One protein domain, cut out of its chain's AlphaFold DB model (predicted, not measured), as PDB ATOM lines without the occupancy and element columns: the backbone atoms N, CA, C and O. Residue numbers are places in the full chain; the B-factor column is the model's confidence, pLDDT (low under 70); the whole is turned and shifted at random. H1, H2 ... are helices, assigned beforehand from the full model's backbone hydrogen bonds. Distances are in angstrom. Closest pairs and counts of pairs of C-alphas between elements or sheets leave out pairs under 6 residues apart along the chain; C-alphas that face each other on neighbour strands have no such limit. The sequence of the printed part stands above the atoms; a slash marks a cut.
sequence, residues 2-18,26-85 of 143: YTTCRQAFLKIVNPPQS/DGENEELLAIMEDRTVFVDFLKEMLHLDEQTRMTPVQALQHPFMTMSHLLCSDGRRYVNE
ATOM      1  N   TYR A   2     191.675 219.687 184.501       49.91
ATOM      2  CA  TYR A   2     190.639 218.644 184.325       49.91
ATOM      3  C   TYR A   2     191.055 217.402 183.509       49.91
ATOM      4  O   TYR A   2     190.398 216.363 183.566       49.91
ATOM      5  N   THR A   3     192.135 217.485 182.730       56.00
ATOM      6  CA  THR A   3     192.544 216.419 181.803       56.00
ATOM      7  C   THR A   3     193.171 215.223 182.510       56.00
ATOM      8  O   THR A   3     192.944 214.092 182.093       56.00
ATOM      9  N   THR A   4     193.898 215.442 183.607       64.50
ATOM     10  CA  THR A   4     194.615 214.377 184.323       64.50
ATOM     11  C   THR A   4     193.669 213.458 185.096       64.50
ATOM     12  O   THR A   4     193.805 212.242 185.003       64.50
ATOM     13  N   CYS A   5     192.657 214.009 185.778       53.38
ATOM     14  CA  CYS A   5     191.652 213.208 186.487       53.38
ATOM     15  C   CYS A   5     190.789 212.394 185.514       53.38
ATOM     16  O   CYS A   5     190.537 211.215 185.749       53.38
ATOM     17  N   ARG A   6     190.414 212.986 184.371       68.62
ATOM     18  CA  ARG A   6     189.672 212.284 183.312       68.62
ATOM     19  C   ARG A   6     190.490 211.143 182.697       68.62
ATOM     20  O   ARG A   6     189.956 210.069 182.453       68.62
ATOM     21  N   GLN A   7     191.786 211.359 182.473       67.88
ATOM     22  CA  GLN A   7     192.706 210.335 181.962       67.88
ATOM     23  C   GLN A   7     192.944 209.209 182.981       67.88
ATOM     24  O   GLN A   7     193.000 208.046 182.592       67.88
ATOM     25  N   ALA A   8     193.042 209.530 184.274       66.12
ATOM     26  CA  ALA A   8     193.165 208.529 185.334       66.12
ATOM     27  C   ALA A   8     191.904 207.655 185.438       66.12
ATOM     28  O   ALA A   8     192.011 206.435 185.495       66.12
ATOM     29  N   PHE A   9     190.718 208.265 185.360       66.00
ATOM     30  CA  PHE A   9     189.445 207.546 185.371       66.00
ATOM     31  C   PHE A   9     189.301 206.597 184.173       66.00
ATOM     32  O   PHE A   9     188.980 205.426 184.342       66.00
ATOM     33  N   LEU A  10     189.635 207.055 182.962       64.06
ATOM     34  CA  LEU A  10     189.559 206.221 181.757       64.06
ATOM     35  C   LEU A  10     190.487 204.999 181.804       64.06
ATOM     36  O   LEU A  10     190.158 203.984 181.204       64.06
ATOM     37  N   LYS A  11     191.609 205.065 182.530       66.69
ATOM     38  CA  LYS A  11     192.506 203.913 182.733       66.69
ATOM     39  C   LYS A  11     191.954 202.874 183.709       66.69
ATOM     40  O   LYS A  11     192.332 201.715 183.622       66.69
ATOM     41  N   ILE A  12     191.082 203.289 184.627       65.25
ATOM     42  CA  ILE A  12     190.370 202.386 185.541       65.25
ATOM     43  C   ILE A  12     189.199 201.725 184.800       65.25
ATOM     44  O   ILE A  12     188.953 200.535 184.957       65.25
ATOM     45  N   VAL A  13     188.507 202.496 183.957       61.06
ATOM     46  CA  VAL A  13     187.300 202.080 183.226       61.06
ATOM     47  C   VAL A  13     187.604 201.247 181.974       61.06
ATOM     48  O   VAL A  13     186.813 200.370 181.633       61.06
ATOM     49  N   ASN A  14     188.737 201.476 181.305       58.62
ATOM     50  CA  ASN A  14     189.172 200.700 180.140       58.62
ATOM     51  C   ASN A  14     190.424 199.878 180.473       58.62
ATOM     52  O   ASN A  14     191.541 200.340 180.215       58.62
ATOM     53  N   PRO A  15     190.267 198.668 181.040       57.22
ATOM     54  CA  PRO A  15     191.388 197.753 181.171       57.22
ATOM     55  C   PRO A  15     191.874 197.301 179.780       57.22
ATOM     56  O   PRO A  15     191.076 197.213 178.840       57.22
ATOM     57  N   PRO A  16     193.179 197.019 179.617       50.56
ATOM     58  CA  PRO A  16     193.705 196.456 178.380       50.56
ATOM     59  C   PRO A  16     193.012 195.121 178.085       50.56
ATOM     60  O   PRO A  16     192.954 194.244 178.943       50.56
ATOM     61  N   GLN A  17     192.473 194.986 176.873       54.84
ATOM     62  CA  GLN A  17     191.887 193.739 176.382       54.84
ATOM     63  C   GLN A  17     192.986 192.668 176.332       54.84
ATOM     64  O   GLN A  17     193.999 192.840 175.650       54.84
ATOM     65  N   SER A  18     192.799 191.592 177.094       53.47
ATOM     66  CA  SER A  18     193.700 190.440 177.136       53.47
ATOM     67  C   SER A  18     193.785 189.754 175.763       53.47
ATOM     68  O   SER A  18     192.809 189.786 175.008       53.47
ATOM     69  N   ASP A  26     189.951 170.868 181.012       48.97
ATOM     70  CA  ASP A  26     188.788 170.564 181.851       48.97
ATOM     71  C   ASP A  26     188.980 170.867 183.356       48.97
ATOM     72  O   ASP A  26     189.964 170.450 183.964       48.97
ATOM     73  N   GLY A  27     187.998 171.526 183.987       52.22
ATOM     74  CA  GLY A  27     187.694 171.433 185.428       52.22
ATOM     75  C   GLY A  27     188.166 172.569 186.350       52.22
ATOM     76  O   GLY A  27     187.481 172.879 187.319       52.22
ATOM     77  N   GLU A  28     189.289 173.227 186.064       52.81
ATOM     78  CA  GLU A  28     189.800 174.387 186.843       52.81
ATOM     79  C   GLU A  28     189.351 175.740 186.249       52.81
ATOM     80  O   GLU A  28     189.589 176.828 186.776       52.81
ATOM     81  N   ASN A  29     188.680 175.656 185.108       58.78
ATOM     82  CA  ASN A  29     188.215 176.748 184.275       58.78
ATOM     83  C   ASN A  29     186.923 177.389 184.794       58.78
ATOM     84  O   ASN A  29     186.784 178.603 184.691       58.78
ATOM     85  N   GLU A  30     186.001 176.623 185.380       59.00
ATOM     86  CA  GLU A  30     184.735 177.163 185.897       59.00
ATOM     87  C   GLU A  30     184.953 178.096 187.092       59.00
ATOM     88  O   GLU A  30     184.332 179.158 187.183       59.00
ATOM     89  N   GLU A  31     185.918 177.762 187.955       68.56
ATOM     90  CA  GLU A  31     186.330 178.640 189.043       68.56
ATOM     91  C   GLU A  31     186.852 179.971 188.477       68.56
ATOM     92  O   GLU A  31     186.427 181.053 188.890       68.56
ATOM     93  N   LEU A  32     187.776 179.912 187.518       72.38
ATOM     94  CA  LEU A  32     188.356 181.111 186.917       72.38
ATOM     95  C   LEU A  32     187.312 181.939 186.162       72.38
ATOM     96  O   LEU A  32     187.357 183.165 186.233       72.38
ATOM     97  N   LEU A  33     186.357 181.293 185.493       72.75
ATOM     98  CA  LEU A  33     185.255 181.958 184.797       72.75
ATOM     99  C   LEU A  33     184.381 182.753 185.768       72.75
ATOM    100  O   LEU A  33     184.136 183.930 185.513       72.75
ATOM    101  N   ALA A  34     184.005 182.172 186.909       72.38
ATOM    102  CA  ALA A  34     183.220 182.876 187.921       72.38
ATOM    103  C   ALA A  34     183.986 184.063 188.541       72.38
ATOM    104  O   ALA A  34     183.411 185.135 188.718       72.38
ATOM    105  N   ILE A  35     185.300 183.937 188.787       76.94
ATOM    106  CA  ILE A  35     186.135 185.080 189.220       76.94
ATOM    107  C   ILE A  35     186.156 186.172 188.152       76.94
ATOM    108  O   ILE A  35     186.110 187.364 188.465       76.94
ATOM    109  N   MET A  36     186.327 185.789 186.887       80.12
ATOM    110  CA  MET A  36     186.395 186.749 185.791       80.12
ATOM    111  C   MET A  36     185.063 187.479 185.640       80.12
ATOM    112  O   MET A  36     185.067 188.701 185.496       80.12
ATOM    113  N   GLU A  37     183.951 186.761 185.757       81.19
ATOM    114  CA  GLU A  37     182.606 187.322 185.720       81.19
ATOM    115  C   GLU A  37     182.376 188.304 186.878       81.19
ATOM    116  O   GLU A  37     182.047 189.465 186.628       81.19
ATOM    117  N   ASP A  38     182.688 187.919 188.116       82.75
ATOM    118  CA  ASP A  38     182.560 188.799 189.288       82.75
ATOM    119  C   ASP A  38     183.394 190.078 189.143       82.75
ATOM    120  O   ASP A  38     182.915 191.198 189.349       82.75
ATOM    121  N   ARG A  39     184.632 189.949 188.652       86.88
ATOM    122  CA  ARG A  39     185.493 191.108 188.377       86.88
ATOM    123  C   ARG A  39     184.919 192.018 187.298       86.88
ATOM    124  O   ARG A  39     185.048 193.236 187.421       86.88
ATOM    125  N   THR A  40     184.328 191.463 186.242       86.62
ATOM    126  CA  THR A  40     183.712 192.279 185.186       86.62
ATOM    127  C   THR A  40     182.498 193.042 185.708       86.62
ATOM    128  O   THR A  40     182.427 194.260 185.540       86.62
ATOM    129  N   VAL A  41     181.620 192.362 186.445       86.69
ATOM    130  CA  VAL A  41     180.388 192.933 186.997       86.69
ATOM    131  C   VAL A  41     180.689 193.969 188.090       86.69
ATOM    132  O   VAL A  41     180.010 194.994 188.176       86.69
ATOM    133  N   PHE A  42     181.754 193.775 188.874       89.06
ATOM    134  CA  PHE A  42     182.248 194.777 189.821       89.06
ATOM    135  C   PHE A  42     182.751 196.049 189.133       89.06
ATOM    136  O   PHE A  42     182.451 197.166 189.560       89.06
ATOM    137  N   VAL A  43     183.533 195.904 188.062       90.06
ATOM    138  CA  VAL A  43     184.054 197.058 187.322       90.06
ATOM    139  C   VAL A  43     182.912 197.844 186.681       90.06
ATOM    140  O   VAL A  43     182.930 199.074 186.725       90.06
ATOM    141  N   ASP A  44     181.907 197.166 186.133       88.81
ATOM    142  CA  ASP A  44     180.741 197.829 185.548       88.81
ATOM    143  C   ASP A  44     179.901 198.554 186.604       88.81
ATOM    144  O   ASP A  44     179.559 199.723 186.418       88.81
ATOM    145  N   PHE A  45     179.725 197.950 187.781       90.44
ATOM    146  CA  PHE A  45     179.126 198.626 188.930       90.44
ATOM    147  C   PHE A  45     179.856 199.933 189.288       90.44
ATOM    148  O   PHE A  45     179.233 200.986 189.459       90.44
ATOM    149  N   LEU A  46     181.192 199.900 189.359       91.50
ATOM    150  CA  LEU A  46     181.992 201.090 189.658       91.50
ATOM    151  C   LEU A  46     181.879 202.160 188.569       91.50
ATOM    152  O   LEU A  46     181.874 203.347 188.893       91.50
ATOM    153  N   LYS A  47     181.782 201.775 187.291       88.38
ATOM    154  CA  LYS A  47     181.584 202.727 186.185       88.38
ATOM    155  C   LYS A  47     180.264 203.476 186.315       88.38
ATOM    156  O   LYS A  47     180.222 204.679 186.056       88.38
ATOM    157  N   GLU A  48     179.199 202.788 186.708       87.69
ATOM    158  CA  GLU A  48     177.882 203.403 186.878       87.69
ATOM    159  C   GLU A  48     177.812 204.265 188.151       87.69
ATOM    160  O   GLU A  48     177.264 205.369 188.121       87.69
ATOM    161  N   MET A  49     178.454 203.839 189.246       88.44
ATOM    162  CA  MET A  49     178.559 204.642 190.475       88.44
ATOM    163  C   MET A  49     179.444 205.884 190.329       88.44
ATOM    164  O   MET A  49     179.135 206.941 190.879       88.44
ATOM    165  N   LEU A  50     180.565 205.768 189.614       88.06
ATOM    166  CA  LEU A  50     181.555 206.837 189.450       88.06
ATOM    167  C   LEU A  50     181.360 207.621 188.147       88.06
ATOM    168  O   LEU A  50     182.301 208.240 187.643       88.06
ATOM    169  N   HIS A  51     180.142 207.621 187.604       86.75
ATOM    170  CA  HIS A  51     179.821 208.410 186.425       86.75
ATOM    171  C   HIS A  51     180.068 209.907 186.678       86.75
ATOM    172  O   HIS A  51     179.693 210.475 187.714       86.75
ATOM    173  N   LEU A  52     180.747 210.540 185.715       86.19
ATOM    174  CA  LEU A  52     181.136 211.949 185.795       86.19
ATOM    175  C   LEU A  52     179.919 212.879 185.714       86.19
ATOM    176  O   LEU A  52     179.909 213.916 186.371       86.19
ATOM    177  N   ASP A  53     178.924 212.499 184.915       85.75
ATOM    178  CA  ASP A  53     177.653 213.206 184.796       85.75
ATOM    179  C   ASP A  53     176.705 212.766 185.918       85.75
ATOM    180  O   ASP A  53     176.550 211.580 186.190       85.75
ATOM    181  N   GLU A  54     176.099 213.736 186.594       79.12
ATOM    182  CA  GLU A  54     175.189 213.517 187.717       79.12
ATOM    183  C   GLU A  54     173.862 212.896 187.268       79.12
ATOM    184  O   GLU A  54     173.284 212.108 188.010       79.12
ATOM    185  N   GLN A  55     173.402 213.196 186.048       80.12
ATOM    186  CA  GLN A  55     172.114 212.698 185.541       80.12
ATOM    187  C   GLN A  55     172.168 211.225 185.126       80.12
ATOM    188  O   GLN A  55     171.146 210.542 185.121       80.12
ATOM    189  N   THR A  56     173.358 210.730 184.785       82.12
ATOM    190  CA  THR A  56     173.596 209.321 184.440       82.12
ATOM    191  C   THR A  56     174.300 208.554 185.556       82.12
ATOM    192  O   THR A  56     174.527 207.351 185.424       82.12
ATOM    193  N   ARG A  57     174.635 209.223 186.667       86.00
ATOM    194  CA  ARG A  57     175.201 208.583 187.852       86.00
ATOM    195  C   ARG A  57     174.156 207.689 188.502       86.00
ATOM    196  O   ARG A  57     173.049 208.122 188.815       86.00
ATOM    197  N   MET A  58     174.548 206.452 188.770       86.94
ATOM    198  CA  MET A  58     173.724 205.492 189.490       86.94
ATOM    199  C   MET A  58     173.319 206.030 190.868       86.94
ATOM    200  O   MET A  58     174.160 206.431 191.679       86.94
ATOM    201  N   THR A  59     172.019 206.002 191.156       87.69
ATOM    202  CA  THR A  59     171.495 206.345 192.484       87.69
ATOM    203  C   THR A  59     171.749 205.210 193.484       87.69
ATOM    204  O   THR A  59     171.821 204.044 193.089       87.69
ATOM    205  N   PRO A  60     171.809 205.485 194.800       85.44
ATOM    206  CA  PRO A  60     172.025 204.442 195.808       85.44
ATOM    207  C   PRO A  60     170.992 203.304 195.760       85.44
ATOM    208  O   PRO A  60     171.318 202.155 196.037       85.44
ATOM    209  N   VAL A  61     169.749 203.605 195.372       88.25
ATOM    210  CA  VAL A  61     168.679 202.603 195.238       88.25
ATOM    211  C   VAL A  61     168.909 201.699 194.025       88.25
ATOM    212  O   VAL A  61     168.685 200.494 194.115       88.25
ATOM    213  N   GLN A  62     169.386 202.259 192.912       84.88
ATOM    214  CA  GLN A  62     169.782 201.480 191.734       84.88
ATOM    215  C   GLN A  62     171.027 200.635 192.020       84.88
ATOM    216  O   GLN A  62     171.096 199.492 191.583       84.88
ATOM    217  N   ALA A  63     171.958 201.152 192.826       86.44
ATOM    218  CA  ALA A  63     173.149 200.416 193.231       86.44
ATOM    219  C   ALA A  63     172.811 199.122 193.983       86.44
ATOM    220  O   ALA A  63     173.400 198.081 193.710       86.44
ATOM    221  N   LEU A  64     171.813 199.161 194.870       87.12
ATOM    222  CA  LEU A  64     171.342 197.977 195.598       87.12
ATOM    223  C   LEU A  64     170.688 196.922 194.694       87.12
ATOM    224  O   LEU A  64     170.668 195.748 195.049       87.12
ATOM    225  N   GLN A  65     170.164 197.329 193.538       85.75
ATOM    226  CA  GLN A  65     169.549 196.428 192.558       85.75
ATOM    227  C   GLN A  65     170.557 195.902 191.525       85.75
ATOM    228  O   GLN A  65     170.199 195.077 190.688       85.75
ATOM    229  N   HIS A  66     171.811 196.359 191.565       86.31
ATOM    230  CA  HIS A  66     172.814 195.981 190.577       86.31
ATOM    231  C   HIS A  66     173.176 194.478 190.680       86.31
ATOM    232  O   HIS A  66     173.261 193.943 191.794       86.31
ATOM    233  N   PRO A  67     173.453 193.778 189.557       81.75
ATOM    234  CA  PRO A  67     173.837 192.358 189.542       81.75
ATOM    235  C   PRO A  67     175.050 192.002 190.411       81.75
ATOM    236  O   PRO A  67     175.158 190.868 190.875       81.75
ATOM    237  N   PHE A  68     175.938 192.974 190.648       85.69
ATOM    238  CA  PHE A  68     177.047 192.851 191.600       85.69
ATOM    239  C   PHE A  68     176.536 192.705 193.039       85.69
ATOM    240  O   PHE A  68     176.874 191.753 193.723       85.69
ATOM    241  N   MET A  69     175.667 193.615 193.491       85.00
ATOM    242  CA  MET A  69     175.136 193.606 194.861       85.00
ATOM    243  C   MET A  69     174.198 192.424 195.123       85.00
ATOM    244  O   MET A  69     174.157 191.902 196.234       85.00
ATOM    245  N   THR A  70     173.446 191.997 194.106       81.38
ATOM    246  CA  THR A  70     172.504 190.870 194.212       81.38
ATOM    247  C   THR A  70     173.157 189.505 193.994       81.38
ATOM    248  O   THR A  70     172.494 188.492 194.192       81.38
ATOM    249  N   MET A  71     174.430 189.460 193.577       77.81
ATOM    250  CA  MET A  71     175.159 188.234 193.219       77.81
ATOM    251  C   MET A  71     174.475 187.380 192.140       77.81
ATOM    252  O   MET A  71     174.792 186.205 191.973       77.81
ATOM    253  N   SER A  72     173.565 187.970 191.357       72.75
ATOM    254  CA  SER A  72     172.755 187.240 190.370       72.75
ATOM    255  C   SER A  72     173.596 186.586 189.266       72.75
ATOM    256  O   SER A  72     173.195 185.569 188.711       72.75
ATOM    257  N   HIS A  73     174.773 187.144 188.975       72.62
ATOM    258  CA  HIS A  73     175.713 186.637 187.973       72.62
ATOM    259  C   HIS A  73     176.438 185.349 188.417       72.62
ATOM    260  O   HIS A  73     176.920 184.600 187.580       72.62
ATOM    261  N   LEU A  74     176.443 185.030 189.718       69.06
ATOM    262  CA  LEU A  74     177.070 183.818 190.271       69.06
ATOM    263  C   LEU A  74     176.081 182.668 190.505       69.06
ATOM    264  O   LEU A  74     176.479 181.585 190.917       69.06
ATOM    265  N   LEU A  75     174.779 182.892 190.293       60.12
ATOM    266  CA  LEU A  75     173.737 181.898 190.582       60.12
ATOM    267  C   LEU A  75     173.567 180.847 189.472       60.12
ATOM    268  O   LEU A  75     172.870 179.857 189.690       60.12
ATOM    269  N   CYS A  76     174.159 181.066 188.293       52.41
ATOM    270  CA  CYS A  76     174.003 180.191 187.125       52.41
ATOM    271  C   CYS A  76     175.235 179.321 186.832       52.41
ATOM    272  O   CYS A  76     175.098 178.285 186.187       52.41
ATOM    273  N   SER A  77     176.417 179.726 187.293       47.88
ATOM    274  CA  SER A  77     177.604 178.875 187.325       47.88
ATOM    275  C   SER A  77     177.576 178.075 188.625       47.88
ATOM    276  O   SER A  77     177.172 178.592 189.668       47.88
ATOM    277  N   ASP A  78     178.024 176.823 188.631       50.75
ATOM    278  CA  ASP A  78     178.077 175.990 189.844       50.75
ATOM    279  C   ASP A  78     179.183 176.477 190.826       50.75
ATOM    280  O   ASP A  78     179.598 175.796 191.766       50.75
ATOM    281  N   GLY A  79     179.641 177.726 190.649       48.59
ATOM    282  CA  GLY A  79     180.666 178.477 191.371       48.59
ATOM    283  C   GLY A  79     180.281 178.898 192.789       48.59
ATOM    284  O   GLY A  79     180.790 179.891 193.316       48.59
ATOM    285  N   ARG A  80     179.451 178.102 193.471       50.12
ATOM    286  CA  ARG A  80     179.063 178.274 194.884       50.12
ATOM    287  C   ARG A  80     180.211 178.112 195.892       50.12
ATOM    288  O   ARG A  80     179.969 178.043 197.094       50.12
ATOM    289  N   ARG A  81     181.458 178.045 195.422       49.03
ATOM    290  CA  ARG A  81     182.671 178.051 196.249       49.03
ATOM    291  C   ARG A  81     183.200 179.456 196.553       49.03
ATOM    292  O   ARG A  81     183.876 179.613 197.562       49.03
ATOM    293  N   TYR A  82     182.866 180.469 195.749       49.38
ATOM    294  CA  TYR A  82     183.394 181.830 195.939       49.38
ATOM    295  C   TYR A  82     182.664 182.661 196.991       49.38
ATOM    296  O   TYR A  82     183.261 183.539 197.614       49.38
ATOM    297  N   VAL A  83     181.386 182.372 197.222       49.00
ATOM    298  CA  VAL A  83     180.532 183.092 198.172       49.00
ATOM    299  C   VAL A  83     180.142 182.096 199.258       49.00
ATOM    300  O   VAL A  83     179.325 181.211 199.029       49.00
ATOM    301  N   ASN A  84     180.801 182.167 200.415       43.34
ATOM    302  CA  ASN A  84     180.636 181.179 201.483       43.34
ATOM    303  C   ASN A  84     179.157 180.920 201.853       43.34
ATOM    304  O   ASN A  84     178.415 181.837 202.197       43.34
ATOM    305  N   GLU A  85     178.802 179.631 201.824       45.03
ATOM    306  CA  GLU A  85     177.731 178.930 202.550       45.03
ATOM    307  C   GLU A  85     176.308 179.528 202.517       45.03
ATOM    308  O   GLU A  85     175.634 179.658 203.537       45.03
TER     309      GLU A  85
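Overview. This is residues 2 to 18 and 26 to 85 of the 143 residues of an uncharacterized protein of Helobdella robusta (UniProt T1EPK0). One long helix, H2, makes the middle of a loose, drawn-out model, with the stretch from residue 50 to residue 85 folding back along one side of it through the short helix H3. A separate helix, H1, lies at the far end of H2, near its last turns, and extends the length beyond them. The printed part has 77 residues with three named helices, in the order H1, H2, H3, and no named strand; the class is all helix, though only 38 of the 77 residues are in named elements, which is under half. The whole is loose, with a radius of gyration of the C-alphas of 15.2 A, and its outline is only just flat, spanning 47 by 32 by 16 A.

Arrangement. Start with H1, residues 2 to 13, and look from its last residue to H2, residues 29 to 49. These two are close but not clearly touching; their closest C-alphas are those of Val 13 and Lys 47, 6.5 A apart. They run opposite ways at a shallow tilt of 27 degrees, with their centres 20.9 A apart. Beyond H2, a short link of 10 residues takes you to H3, residues 60 to 64. H2 and H3 are close but not clearly touching, and their closest C-alphas, those of Met 49 and Ala 63, are 7.4 A apart. H1 and H3 are apart. In H1, H2 and H3 every O i to N i+4 pair is within hydrogen-bond range.

Along the chain. Find C-alpha 2 at (190.639, 218.644, 184.325); from there H1 runs 16.9 A to C-alpha 13. After the cut, find C-alpha 29 at (188.215, 176.748, 184.275), where H2 begins; follow its 21 residues over 30.2 A to C-alpha 49 at (178.559, 204.642, 190.475). H3 runs from Pro 60 to Leu 64, and its last C-alpha is at (171.342, 197.977, 195.598). Residues 65 to 85 then hold no named element, and their C-alphas lie 6 to 22 A from the mean of the C-alphas.

Size, cuts and confidence. The two C-alphas farthest apart are those of Tyr 2 and Asp 26, at 48.2 A. Look for the cut after residue 18: residues 19 to 25 are not printed, and C-alphas 18 and 26 are 21.0 A apart across it. The link from H1 to H2 runs across this cut. The mean pLDDT of the printed part is 71.5, and confidence is low, under 70, in 35 residues: 2 to 18, 26 to 31 and 74 to 85.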